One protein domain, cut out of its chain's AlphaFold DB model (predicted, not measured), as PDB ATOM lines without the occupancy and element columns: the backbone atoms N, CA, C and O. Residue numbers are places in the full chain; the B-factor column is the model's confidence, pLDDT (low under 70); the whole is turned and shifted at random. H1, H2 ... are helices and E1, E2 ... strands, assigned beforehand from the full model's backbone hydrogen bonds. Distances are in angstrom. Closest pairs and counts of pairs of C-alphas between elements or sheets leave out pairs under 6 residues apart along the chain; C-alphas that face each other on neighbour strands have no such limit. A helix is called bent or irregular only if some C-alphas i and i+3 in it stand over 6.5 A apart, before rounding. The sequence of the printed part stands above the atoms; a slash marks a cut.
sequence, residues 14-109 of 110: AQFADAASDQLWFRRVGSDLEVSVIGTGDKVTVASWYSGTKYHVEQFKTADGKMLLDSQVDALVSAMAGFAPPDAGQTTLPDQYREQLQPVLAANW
ATOM      1  N   ALA A  14       7.312  47.695   5.826       89.81
ATOM      2  CA  ALA A  14       5.887  47.490   5.593       89.81
ATOM      3  C   ALA A  14       5.192  48.844   5.406       89.81
ATOM      4  O   ALA A  14       5.185  49.677   6.312       89.81
ATOM      5  N   GLN A  15       4.586  49.070   4.240       90.81
ATOM      6  CA  GLN A  15       3.879  50.315   3.939       90.81
ATOM      7  C   GLN A  15       2.361  50.104   3.879       90.81
ATOM      8  O   GLN A  15       1.864  49.325   3.070       90.81
ATOM      9  N   PHE A  16       1.627  50.872   4.680       90.50
ATOM     10  CA  PHE A  16       0.172  50.984   4.649       90.50
ATOM     11  C   PHE A  16      -0.210  52.289   3.955       90.50
ATOM     12  O   PHE A  16      -0.093  53.367   4.533       90.50
ATOM     13  N   ALA A  17      -0.631  52.203   2.693       88.19
ATOM     14  CA  ALA A  17      -0.949  53.382   1.886       88.19
ATOM     15  C   ALA A  17      -2.304  54.020   2.238       88.19
ATOM     16  O   ALA A  17      -2.473  55.220   2.040       88.19
ATOM     17  N   ASP A  18      -3.228  53.230   2.791       87.75
ATOM     18  CA  ASP A  18      -4.627  53.622   3.005       87.75
ATOM     19  C   ASP A  18      -5.035  53.663   4.489       87.75
ATOM     20  O   ASP A  18      -6.196  53.917   4.805       87.75
ATOM     21  N   ALA A  19      -4.095  53.425   5.411       91.00
ATOM     22  CA  ALA A  19      -4.345  53.423   6.853       91.00
ATOM     23  C   ALA A  19      -3.379  54.357   7.593       91.00
ATOM     24  O   ALA A  19      -2.159  54.283   7.412       91.00
ATOM     25  N   ALA A  20      -3.928  55.228   8.439       91.88
ATOM     26  CA  ALA A  20      -3.153  56.069   9.345       91.88
ATOM     27  C   ALA A  20      -2.658  55.286  10.573       91.88
ATOM     28  O   ALA A  20      -3.189  54.230  10.921       91.88
ATOM     29  N   SER A  21      -1.657  55.832  11.263       91.75
ATOM     30  CA  SER A  21      -1.080  55.249  12.486       91.75
ATOM     31  C   SER A  21      -2.086  54.905  13.593       91.75
ATOM     32  O   SER A  21      -1.896  53.918  14.300       91.75
ATOM     33  N   ASP A  22      -3.170  55.671  13.739       90.12
ATOM     34  CA  ASP A  22      -4.238  55.431  14.720       90.12
ATOM     35  C   ASP A  22      -5.363  54.511  14.205       90.12
ATOM     36  O   ASP A  22      -6.279  54.170  14.955       90.12
ATOM     37  N   GLN A  23      -5.281  54.085  12.941       91.44
ATOM     38  CA  GLN A  23      -6.164  53.094  12.322       91.44
ATOM     39  C   GLN A  23      -5.539  51.697  12.270       91.44
ATOM     40  O   GLN A  23      -6.182  50.758  11.804       91.44
ATOM     41  N   LEU A  24      -4.311  51.535  12.764       92.38
ATOM     42  CA  LEU A  24      -3.651  50.240  12.861       92.38
ATOM     43  C   LEU A  24      -3.821  49.631  14.253       92.38
ATOM     44  O   LEU A  24      -3.591  50.280  15.273       92.38
ATOM     45  N   TRP A  25      -4.172  48.350  14.281       93.50
ATOM     46  CA  TRP A  25      -4.264  47.542  15.488       93.50
ATOM     47  C   TRP A  25      -3.198  46.450  15.483       93.50
ATOM     48  O   TRP A  25      -3.237  45.537  14.658       93.50
ATOM     49  N   PHE A  26      -2.264  46.532  16.424       95.00
ATOM     50  CA  PHE A  26      -1.175  45.579  16.599       95.00
ATOM     51  C   PHE A  26      -1.541  44.563  17.669       95.00
ATOM     52  O   PHE A  26      -1.926  44.906  18.789       95.00
ATOM     53  N   ARG A  27      -1.380  43.285  17.340       94.75
ATOM     54  CA  ARG A  27      -1.667  42.189  18.253       94.75
ATOM     55  C   ARG A  27      -0.666  41.063  18.080       94.75
ATOM     56  O   ARG A  27      -0.340  40.656  16.972       94.75
ATOM     57  N   ARG A  28      -0.262  40.475  19.201       95.25
ATOM     58  CA  ARG A  28       0.441  39.196  19.205       95.25
ATOM     59  C   ARG A  28      -0.543  38.033  19.094       95.25
ATOM     60  O   ARG A  28      -1.446  37.899  19.923       95.25
ATOM     61  N   VAL A  29      -0.317  37.152  18.124       94.62
ATOM     62  CA  VAL A  29      -1.068  35.906  17.938       94.62
ATOM     63  C   VAL A  29      -0.077  34.744  17.951       94.62
ATOM     64  O   VAL A  29       0.600  34.465  16.971       94.62
ATOM     65  N   GLY A  30       0.062  34.079  19.101       94.31
ATOM     66  CA  GLY A  30       1.071  33.030  19.275       94.31
ATOM     67  C   GLY A  30       2.502  33.572  19.135       94.31
ATOM     68  O   GLY A  30       2.956  34.360  19.973       94.31
ATOM     69  N   SER A  31       3.214  33.119  18.099       94.94
ATOM     70  CA  SER A  31       4.561  33.578  17.717       94.94
ATOM     71  C   SER A  31       4.565  34.715  16.696       94.94
ATOM     72  O   SER A  31       5.640  35.206  16.353       94.94
ATOM     73  N   ASP A  32       3.393  35.129  16.221       95.81
ATOM     74  CA  ASP A  32       3.254  36.004  15.064       95.81
ATOM     75  C   ASP A  32       2.752  37.387  15.488       95.81
ATOM     76  O   ASP A  32       2.076  37.542  16.515       95.81
ATOM     77  N   LEU A  33       3.091  38.393  14.687       96.00
ATOM     78  CA  LEU A  33       2.546  39.741  14.806       96.00
ATOM     79  C   LEU A  33       1.423  39.906  13.785       96.00
ATOM     80  O   LEU A  33       1.646  39.765  12.587       96.00
ATOM     81  N   GLU A  34       0.223  40.225  14.249       95.25
ATOM     82  CA  GLU A  34      -0.906  40.606  13.407       95.25
ATOM     83  C   GLU A  34      -1.091  42.126  13.475       95.25
ATOM     84  O   GLU A  34      -1.199  42.700  14.560       95.25
ATOM     85  N   VAL A  35      -1.134  42.771  12.312       94.25
ATOM     86  CA  VAL A  35      -1.439  44.192  12.142       94.25
ATOM     87  C   VAL A  35      -2.725  44.289  11.334       94.25
ATOM     88  O   VAL A  35      -2.748  43.928  10.161       94.25
ATOM     89  N   SER A  36      -3.806  44.731  11.967       92.69
ATOM     90  CA  SER A  36      -5.124  44.860  11.331       92.69
ATOM     91  C   SER A  36      -5.477  46.324  11.110       92.69
ATOM     92  O   SER A  36      -5.156  47.168  11.945       92.69
ATOM     93  N   VAL A  37      -6.162  46.626  10.011       91.06
ATOM     94  CA  VAL A  37      -6.670  47.971   9.730       91.06
ATOM     95  C   VAL A  37      -8.097  48.079  10.263       91.06
ATOM     96  O   VAL A  37      -9.017  47.404   9.798       91.06
ATOM     97  N   ILE A  38      -8.284  48.936  11.261       89.56
ATOM     98  CA  ILE A  38      -9.559  49.149  11.948       89.56
ATOM     99  C   ILE A  38     -10.608  49.647  10.955       89.56
ATOM    100  O   ILE A  38     -10.343  50.535  10.149       89.56
ATOM    101  N   GLY A  39     -11.813  49.081  11.028       83.25
ATOM    102  CA  GLY A  39     -12.891  49.412  10.098       83.25
ATOM    103  C   GLY A  39     -12.878  48.657   8.785       83.25
ATOM    104  O   GLY A  39     -13.780  48.847   7.971       83.25
ATOM    105  N   THR A  40     -11.880  47.805   8.574       83.75
ATOM    106  CA  THR A  40     -11.746  46.989   7.372       83.75
ATOM    107  C   THR A  40     -11.557  45.521   7.751       83.75
ATOM    108  O   THR A  40     -11.415  45.172   8.924       83.75
ATOM    109  N   GLY A  41     -11.564  44.642   6.749       81.19
ATOM    110  CA  GLY A  41     -11.130  43.253   6.913       81.19
ATOM    111  C   GLY A  41      -9.635  43.052   6.655       81.19
ATOM    112  O   GLY A  41      -9.170  41.912   6.708       81.19
ATOM    113  N   ASP A  42      -8.902  44.121   6.337       87.25
ATOM    114  CA  ASP A  42      -7.518  44.031   5.904       87.25
ATOM    115  C   ASP A  42      -6.597  43.804   7.096       87.25
ATOM    116  O   ASP A  42      -6.646  44.499   8.116       87.25
ATOM    117  N   LYS A  43      -5.731  42.803   6.954       90.62
ATOM    118  CA  LYS A  43      -4.728  42.475   7.955       90.62
ATOM    119  C   LYS A  43      -3.469  41.914   7.329       90.62
ATOM    120  O   LYS A  43      -3.504  41.223   6.312       90.62
ATOM    121  N   VAL A  44      -2.365  42.169   8.007       91.38
ATOM    122  CA  VAL A  44      -1.042  41.653   7.689       91.38
ATOM    123  C   VAL A  44      -0.580  40.814   8.868       91.38
ATOM    124  O   VAL A  44      -0.654  41.247  10.015       91.38
ATOM    125  N   THR A  45      -0.099  39.606   8.596       93.50
ATOM    126  CA  THR A  45       0.501  38.745   9.617       93.50
ATOM    127  C   THR A  45       1.972  38.550   9.294       93.50
ATOM    128  O   THR A  45       2.312  37.995   8.251       93.50
ATOM    129  N   VAL A  46       2.841  38.988  10.202       92.50
ATOM    130  CA  VAL A  46       4.276  38.721  10.147       92.50
ATOM    131  C   VAL A  46       4.551  37.461  10.959       92.50
ATOM    132  O   VAL A  46       4.519  37.458  12.194       92.50
ATOM    133  N   ALA A  47       4.762  36.362  10.240       93.50
ATOM    134  CA  ALA A  47       4.999  35.059  10.838       93.50
ATOM    135  C   ALA A  47       6.333  35.029  11.591       93.50
ATOM    136  O   ALA A  47       7.330  35.587  11.139       93.50
ATOM    137  N   SER A  48       6.373  34.314  12.714       93.12
ATOM    138  CA  SER A  48       7.580  34.120  13.528       93.12
ATOM    139  C   SER A  48       8.209  35.403  14.084       93.12
ATOM    140  O   SER A  48       9.344  35.336  14.554       93.12
ATOM    141  N   TRP A  49       7.480  36.527  14.116       94.06
ATOM    142  CA  TRP A  49       7.937  37.796  14.701       94.06
ATOM    143  C   TRP A  49       8.593  37.581  16.071       94.06
ATOM    144  O   TRP A  49       9.771  37.844  16.278       94.06
ATOM    145  N   TYR A  50       7.882  36.933  16.992       93.12
ATOM    146  CA  TYR A  50       8.362  36.691  18.354       93.12
ATOM    147  C   TYR A  50       9.330  35.502  18.481       93.12
ATOM    148  O   TYR A  50       9.672  35.108  19.595       93.12
ATOM    149  N   SER A  51       9.758  34.899  17.368       91.38
ATOM    150  CA  SER A  51      10.742  33.804  17.347       91.38
ATOM    151  C   SER A  51      12.172  34.288  17.088       91.38
ATOM    152  O   SER A  51      13.110  33.491  17.159       91.38
ATOM    153  N   GLY A  52      12.360  35.577  16.795       85.88
ATOM    154  CA  GLY A  52      13.669  36.217  16.698       85.88
ATOM    155  C   GLY A  52      13.664  37.439  15.784       85.88
ATOM    156  O   GLY A  52      12.942  37.478  14.795       85.88
ATOM    157  N   THR A  53      14.555  38.390  16.067       83.50
ATOM    158  CA  THR A  53      14.644  39.682  15.361       83.50
ATOM    159  C   THR A  53      14.915  39.564  13.861       83.50
ATOM    160  O   THR A  53      14.555  40.451  13.107       83.50
ATOM    161  N   LYS A  54      15.482  38.444  13.394       86.31
ATOM    162  CA  LYS A  54      15.674  38.159  11.959       86.31
ATOM    163  C   LYS A  54      14.376  37.982  11.153       86.31
ATOM    164  O   LYS A  54      14.450  37.822   9.942       86.31
ATOM    165  N   TYR A  55      13.231  37.876  11.826       86.62
ATOM    166  CA  TYR A  55      11.906  37.792  11.207       86.62
ATOM    167  C   TYR A  55      11.113  39.091  11.380       86.62
ATOM    168  O   TYR A  55       9.938  39.141  11.021       86.62
ATOM    169  N   HIS A  56      11.716  40.107  12.002       88.31
ATOM    170  CA  HIS A  56      11.075  41.397  12.158       88.31
ATOM    171  C   HIS A  56      11.102  42.152  10.837       88.31
ATOM    172  O   HIS A  56      12.026  42.021  10.047       88.31
ATOM    173  N   VAL A  57      10.076  42.970  10.664       89.81
ATOM    174  CA  VAL A  57      10.073  44.094   9.742       89.81
ATOM    175  C   VAL A  57      10.560  45.292  10.542       89.81
ATOM    176  O   VAL A  57       9.941  45.647  11.546       89.81
ATOM    177  N   GLU A  58      11.664  45.898  10.131       91.06
ATOM    178  CA  GLU A  58      12.322  46.962  10.886       91.06
ATOM    179  C   GLU A  58      11.521  48.264  10.915       91.06
ATOM    180  O   GLU A  58      11.600  49.007  11.895       91.06
ATOM    181  N   GLN A  59      10.758  48.557   9.857       92.38
ATOM    182  CA  GLN A  59      10.007  49.803   9.725       92.38
ATOM    183  C   GLN A  59       8.577  49.566   9.231       92.38
ATOM    184  O   GLN A  59       8.340  48.871   8.245       92.38
ATOM    185  N   PHE A  60       7.616  50.237   9.858       93.50
ATOM    186  CA  PHE A  60       6.238  50.330   9.384       93.50
ATOM    187  C   PHE A  60       5.934  51.782   9.044       93.50
ATOM    188  O   PHE A  60       6.134  52.664   9.876       93.50
ATOM    189  N   LYS A  61       5.439  52.039   7.835       93.06
ATOM    190  CA  LYS A  61       5.070  53.376   7.365       93.06
ATOM    191  C   LYS A  61       3.589  53.448   7.047       93.06
ATOM    192  O   LYS A  61       3.062  52.572   6.368       93.06
ATOM    193  N   THR A  62       2.939  54.510   7.494       93.94
ATOM    194  CA  THR A  62       1.489  54.702   7.370       93.94
ATOM    195  C   THR A  62       1.123  55.820   6.399       93.94
ATOM    196  O   THR A  62       1.979  56.587   5.943       93.94
ATOM    197  N   ALA A  63      -0.167  55.923   6.076       92.69
ATOM    198  CA  ALA A  63      -0.709  56.900   5.134       92.69
ATOM    199  C   ALA A  63      -0.541  58.351   5.615       92.69
ATOM    200  O   ALA A  63      -0.352  59.257   4.806       92.69
ATOM    201  N   ASP A  64      -0.542  58.571   6.936       91.12
ATOM    202  CA  ASP A  64      -0.257  59.862   7.576       91.12
ATOM    203  C   ASP A  64       1.244  60.206   7.602       91.12
ATOM    204  O   ASP A  64       1.641  61.216   8.180       91.12
ATOM    205  N   GLY A  65       2.081  59.390   6.954       89.94
ATOM    206  CA  GLY A  65       3.512  59.621   6.790       89.94
ATOM    207  C   GLY A  65       4.357  59.239   8.001       89.94
ATOM    208  O   GLY A  65       5.576  59.377   7.922       89.94
ATOM    209  N   LYS A  66       3.733  58.742   9.075       92.75
ATOM    210  CA  LYS A  66       4.439  58.333  10.285       92.75
ATOM    211  C   LYS A  66       5.155  57.006  10.107       92.75
ATOM    212  O   LYS A  66       4.781  56.169   9.279       92.75
ATOM    213  N   MET A  67       6.178  56.829  10.926       93.25
ATOM    214  CA  MET A  67       7.009  55.645  10.958       93.25
ATOM    215  C   MET A  67       7.052  55.040  12.359       93.25
ATOM    216  O   MET A  67       7.184  55.752  13.353       93.25
ATOM    217  N   LEU A  68       6.956  53.716  12.417       93.81
ATOM    218  CA  LEU A  68       7.113  52.908  13.621       93.81
ATOM    219  C   LEU A  68       8.274  51.941  13.417       93.81
ATOM    220  O   LEU A  68       8.334  51.254  12.396       93.81
ATOM    221  N   LEU A  69       9.169  51.867  14.396       93.81
ATOM    222  CA  LEU A  69      10.287  50.925  14.389       93.81
ATOM    223  C   LEU A  69       9.895  49.599  15.051       93.81
ATOM    224  O   LEU A  69       9.072  49.583  15.967       93.81
ATOM    225  N   ASP A  70      10.527  48.490  14.662       91.56
ATOM    226  CA  ASP A  70      10.282  47.166  15.264       91.56
ATOM    227  C   ASP A  70      10.405  47.180  16.800       91.56
ATOM    228  O   ASP A  70       9.570  46.620  17.511       91.56
ATOM    229  N   SER A  71      11.400  47.906  17.314       92.19
ATOM    230  CA  SER A  71      11.647  48.096  18.748       92.19
ATOM    231  C   SER A  71      10.487  48.758  19.506       92.19
ATOM    232  O   SER A  71      10.371  48.599  20.720       92.19
ATOM    233  N   GLN A  72       9.615  49.479  18.801       94.69
ATOM    234  CA  GLN A  72       8.462  50.195  19.342       94.69
ATOM    235  C   GLN A  72       7.151  49.407  19.181       94.69
ATOM    236  O   GLN A  72       6.154  49.717  19.838       94.69
ATOM    237  N   VAL A  73       7.139  48.358  18.350       94.12
ATOM    238  CA  VAL A  73       5.953  47.519  18.109       94.12
ATOM    239  C   VAL A  73       5.442  46.895  19.403       94.12
ATOM    240  O   VAL A  73       4.236  46.882  19.642       94.12
ATOM    241  N   ASP A  74       6.335  46.408  20.268       93.94
ATOM    242  CA  ASP A  74       5.925  45.736  21.507       93.94
ATOM    243  C   ASP A  74       5.189  46.684  22.468       93.94
ATOM    244  O   ASP A  74       4.228  46.280  23.123       93.94
ATOM    245  N   ALA A  75       5.550  47.973  22.479       94.06
ATOM    246  CA  ALA A  75       4.843  48.982  23.260       94.06
ATOM    247  C   ALA A  75       3.391  49.151  22.785       94.06
ATOM    248  O   ALA A  75       2.478  49.220  23.610       94.06
ATOM    249  N   LEU A  76       3.165  49.160  21.467       93.94
ATOM    250  CA  LEU A  76       1.820  49.213  20.889       93.94
ATOM    251  C   LEU A  76       1.039  47.928  21.154       93.94
ATOM    252  O   LEU A  76      -0.105  48.003  21.593       93.94
ATOM    253  N   VAL A  77       1.656  46.761  20.956       95.00
ATOM    254  CA  VAL A  77       1.021  45.463  21.223       95.00
ATOM    255  C   VAL A  77       0.611  45.346  22.688       95.00
ATOM    256  O   VAL A  77      -0.503  44.918  22.971       95.00
ATOM    257  N   SER A  78       1.477  45.743  23.619       94.12
ATOM    258  CA  SER A  78       1.197  45.713  25.057       94.12
ATOM    259  C   SER A  78       0.062  46.666  25.432       94.12
ATOM    260  O   SER A  78      -0.875  46.274  26.131       94.12
ATOM    261  N   ALA A  79       0.090  47.893  24.903       92.19
ATOM    262  CA  ALA A  79      -0.962  48.871  25.141       92.19
ATOM    263  C   ALA A  79      -2.316  48.399  24.584       92.19
ATOM    264  O   ALA A  79      -3.329  48.494  25.271       92.19
ATOM    265  N   MET A  80      -2.335  47.833  23.375       93.06
ATOM    266  CA  MET A  80      -3.544  47.333  22.713       93.06
ATOM    267  C   MET A  80      -4.043  46.007  23.297       93.06
ATOM    268  O   MET A  80      -5.243  45.758  23.287       93.06
ATOM    269  N   ALA A  81      -3.170  45.171  23.870       91.44
ATOM    270  CA  ALA A  81      -3.555  43.911  24.512       91.44
ATOM    271  C   ALA A  81      -4.454  44.101  25.745       91.44
ATOM    272  O   ALA A  81      -5.171  43.173  26.122       91.44
ATOM    273  N   GLY A  82      -4.438  45.289  26.362       88.06
ATOM    274  CA  GLY A  82      -5.366  45.663  27.434       88.06
ATOM    275  C   GLY A  82      -6.806  45.897  26.963       88.06
ATOM    276  O   GLY A  82      -7.711  46.019  27.789       88.06
ATOM    277  N   PHE A  83      -7.032  45.937  25.652       88.19
ATOM    278  CA  PHE A  83      -8.308  46.254  25.027       88.19
ATOM    279  C   PHE A  83      -8.733  45.136  24.068       88.19
ATOM    280  O   PHE A  83      -7.917  44.375  23.544       88.19
ATOM    281  N   ALA A  84     -10.037  45.032  23.817       84.38
ATOM    282  CA  ALA A  84     -10.524  44.177  22.743       84.38
ATOM    283  C   ALA A  84     -10.269  44.868  21.390       84.38
ATOM    284  O   ALA A  84     -10.420  46.088  21.309       84.38
ATOM    285  N   PRO A  85      -9.900  44.132  20.326       81.31
ATOM    286  CA  PRO A  85      -9.848  44.712  18.989       81.31
ATOM    287  C   PRO A  85     -11.227  45.289  18.619       81.31
ATOM    288  O   PRO A  85     -12.235  44.651  18.937       81.31
ATOM    289  N   PRO A  86     -11.292  46.466  17.965       79.94
ATOM    290  CA  PRO A  86     -12.557  47.046  17.523       79.94
ATOM    291  C   PRO A  86     -13.350  46.071  16.650       79.94
ATOM    292  O   PRO A  86     -12.777  45.371  15.811       79.94
ATOM    293  N   ASP A  87     -14.671  46.034  16.833       78.25
ATOM    294  CA  ASP A  87     -15.548  45.236  15.979       78.25
ATOM    295  C   ASP A  87     -15.435  45.701  14.521       78.25
ATOM    296  O   ASP A  87     -15.306  46.892  14.250       78.25
ATOM    297  N   ALA A  88     -15.589  44.787  13.561       68.44
ATOM    298  CA  ALA A  88     -15.539  45.118  12.130       68.44
ATOM    299  C   ALA A  88     -16.611  46.141  11.681       68.44
ATOM    300  O   ALA A  88     -16.531  46.683  10.583       68.44
ATOM    301  N   GLY A  89     -17.621  46.411  12.519       74.62
ATOM    302  CA  GLY A  89     -18.606  47.476  12.304       74.62
ATOM    303  C   GLY A  89     -18.155  48.867  12.771       74.62
ATOM    304  O   GLY A  89     -18.837  49.849  12.483       74.62
ATOM    305  N   GLN A  90     -17.036  48.970  13.492       77.06
ATOM    306  CA  GLN A  90     -16.442  50.231  13.930       77.06
ATOM    307  C   GLN A  90     -15.345  50.649  12.954       77.06
ATOM    308  O   GLN A  90     -14.298  50.015  12.863       77.06
ATOM    309  N   THR A  91     -15.567  51.755  12.246       77.56
ATOM    310  CA  THR A  91     -14.609  52.278  11.259       77.56
ATOM    311  C   THR A  91     -13.464  53.082  11.868       77.56
ATOM    312  O   THR A  91     -12.570  53.540  11.162       77.56
ATOM    313  N   THR A  92     -13.505  53.299  13.181       78.62
ATOM    314  CA  THR A  92     -12.553  54.125  13.922       78.62
ATOM    315  C   THR A  92     -12.378  53.590  15.333       78.62
ATOM    316  O   THR A  92     -13.319  53.040  15.906       78.62
ATOM    317  N   LEU A  93     -11.214  53.854  15.928       83.69
ATOM    318  CA  LEU A  93     -10.988  53.631  17.354       83.69
ATOM    319  C   LEU A  93     -12.049  54.379  18.194       83.69
ATOM    320  O   LEU A  93     -12.238  55.582  17.970       83.69
ATOM    321  N   PRO A  94     -12.716  53.718  19.159       85.69
ATOM    322  CA  PRO A  94     -13.565  54.398  20.132       85.69
ATOM    323  C   PRO A  94     -12.783  55.467  20.904       85.69
ATOM    324  O   PRO A  94     -11.608  55.264  21.217       85.69
ATOM    325  N   ASP A  95     -13.429  56.578  21.269       85.75
ATOM    326  CA  ASP A  95     -12.753  57.722  21.905       85.75
ATOM    327  C   ASP A  95     -11.997  57.326  23.179       85.75
ATOM    328  O   ASP A  95     -10.844  57.706  23.359       85.75
ATOM    329  N   GLN A  96     -12.585  56.450  23.996       86.81
ATOM    330  CA  GLN A  96     -11.957  55.943  25.221       86.81
ATOM    331  C   GLN A  96     -10.655  55.173  24.964       86.81
ATOM    332  O   GLN A  96      -9.753  55.188  25.801       86.81
ATOM    333  N   TYR A  97     -10.565  54.459  23.838       89.31
ATOM    334  CA  TYR A  97      -9.355  53.727  23.460       89.31
ATOM    335  C   TYR A  97      -8.338  54.699  22.889       89.31
ATOM    336  O   TYR A  97      -7.158  54.605  23.213       89.31
ATOM    337  N   ARG A  98      -8.796  55.672  22.090       87.38
ATOM    338  CA  ARG A  98      -7.932  56.709  21.528       87.38
ATOM    339  C   ARG A  98      -7.255  57.497  22.636       87.38
ATOM    340  O   ARG A  98      -6.045  57.620  22.586       87.38
ATOM    341  N   GLU A  99      -7.979  57.957  23.650       90.12
ATOM    342  CA  GLU A  99      -7.404  58.708  24.776       90.12
ATOM    343  C   GLU A  99      -6.342  57.907  25.545       90.12
ATOM    344  O   GLU A  99      -5.313  58.453  25.940       90.12
ATOM    345  N   GLN A 100      -6.556  56.601  25.724       90.19
ATOM    346  CA  GLN A 100      -5.620  55.735  26.448       90.19
ATOM    347  C   GLN A 100      -4.408  55.322  25.604       90.19
ATOM    348  O   GLN A 100      -3.301  55.203  26.128       90.19
ATOM    349  N   LEU A 101      -4.595  55.126  24.297       91.06
ATOM    350  CA  LEU A 101      -3.536  54.733  23.368       91.06
ATOM    351  C   LEU A 101      -2.778  55.935  22.796       91.06
ATOM    352  O   LEU A 101      -1.629  55.776  22.403       91.06
ATOM    353  N   GLN A 102      -3.358  57.139  22.796       90.62
ATOM    354  CA  GLN A 102      -2.749  58.373  22.292       90.62
ATOM    355  C   GLN A 102      -1.326  58.619  22.810       90.62
ATOM    356  O   GLN A 102      -0.471  58.893  21.970       90.62
ATOM    357  N   PRO A 103      -1.013  58.531  24.120       92.75
ATOM    358  CA  PRO A 103       0.356  58.760  24.583       92.75
ATOM    359  C   PRO A 103       1.339  57.722  24.030       92.75
ATOM    360  O   PRO A 103       2.472  58.066  23.704       92.75
ATOM    361  N   VAL A 104       0.909  56.467  23.874       92.81
ATOM    362  CA  VAL A 104       1.738  55.396  23.307       92.81
ATOM    363  C   VAL A 104       1.901  55.600  21.804       92.81
ATOM    364  O   VAL A 104       3.017  55.544  21.301       92.81
ATOM    365  N   LEU A 105       0.823  55.909  21.084       91.44
ATOM    366  CA  LEU A 105       0.871  56.218  19.659       91.44
ATOM    367  C   LEU A 105       1.788  57.424  19.398       91.44
ATOM    368  O   LEU A 105       2.686  57.342  18.570       91.44
ATOM    369  N   ALA A 106       1.635  58.516  20.142       91.81
ATOM    370  CA  ALA A 106       2.453  59.716  19.977       91.81
ATOM    371  C   ALA A 106       3.935  59.508  20.341       91.81
ATOM    372  O   ALA A 106       4.790  60.193  19.793       91.81
ATOM    373  N   ALA A 107       4.250  58.592  21.264       93.62
ATOM    374  CA  ALA A 107       5.631  58.295  21.646       93.62
ATOM    375  C   ALA A 107       6.344  57.342  20.670       93.62
ATOM    376  O   ALA A 107       7.572  57.372  20.564       93.62
ATOM    377  N   ASN A 108       5.589  56.473  19.992       93.25
ATOM    378  CA  ASN A 108       6.135  55.420  19.136       93.25
ATOM    379  C   ASN A 108       6.073  55.760  17.643       93.25
ATOM    380  O   ASN A 108       6.893  55.259  16.890       93.25
ATOM    381  N   TRP A 109       5.148  56.612  17.205       92.25
ATOM    382  CA  TRP A 109       5.067  57.045  15.812       92.25
ATOM    383  C   TRP A 109       5.794  58.379  15.606       92.25
ATOM    384  O   TRP A 109       5.432  59.367  16.249       92.25
TER     385      TRP A 109
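Overview. This is residues 14 to 109 of the 110 residues of the protein "HCBP_related domain-containing protein" of Chitiniphilus eburneus (UniProt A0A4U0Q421). A small three-stranded antiparallel sheet, E1 - E2 - E3, has the helix H1 over its edge strand E1, and the second helix H2 folds back beside H1 without reaching the sheet. A little two-stranded hairpin, E4 and E5, is separate from the larger sheet, with residues 14 to 15 paired parallel to residues 60 to 61 of E4. The 96 printed residues have five named strands followed by two named helices, in the order E1 E2 E3 E4 E5 H1 H2; the class is mixed, helices and strands, with 48 residues in named elements. The whole is compact, with a radius of gyration of the C-alphas of 12.4 A and spans of 36 by 26 by 23 A.

Along the chain. E1 is residues 24 to 29, 15.4 A long, beginning at C-alpha 24 at (-3.651, 50.240, 12.861). E2 is residues 32 to 37, 16.4 A, and E3 is residues 43 to 46, 10.0 A. E4 is residues 59 to 61 and E5 is residues 67 to 69. H1 is residues 70 to 81, 17.0 A, and H2 is residues 95 to 108, 19.2 A, ending at C-alpha 108 at (6.135, 55.420, 19.136). Both helices are only just irregular: C-alphas 71 and 74 are 6.8 A apart, and C-alphas 100 and 103 are 7.0 A apart.

Arrangement. E1, E2 and E3 form a meander, each strand the antiparallel neighbour of the one before. In the hairpin E1 and E2, at 154 degrees, N 27 and O 34 are 2.8 A apart, within hydrogen-bond range. In the hairpin E2 and E3, at 159 degrees, N 35 and O 44 are 2.8 A apart. H1 is on this sheet over E1 and stands up from it, at a height over the sheet of 6.8 A; the closest C-alphas of E1 and H1, Phe 26 and Val 77, are 5.1 A apart. H1 and H2 form a helical hairpin: they touch, with the C-alphas of Gln 72 and Asn 108 closest at 5.7 A, at a shallow tilt of 17 degrees, opposite ways. H2 is not on the sheet. In the hairpin E4 and E5, at 160 degrees, N 60 and O 68 are 2.8 A apart. The closest C-alphas of E5 and H2, Leu 68 and Asn 108, are 6.1 A apart. E4 and E5 are both apart from E1 and E2. O i to N i+4 pairs are within range in 6 of 8 cases in H1 and 8 of 10 in H2.

Size, cuts and confidence. The two C-alphas farthest apart, those of Lys 54 and Asp 95, are 35.9 A from each other. The printed part has no cut. The links E3 to E4, residues 47 to 58, and H1 to H2, residues 82 to 94, are long. The mean pLDDT of the printed part is 90.0, and one printed residue, Ala 88, is under 70.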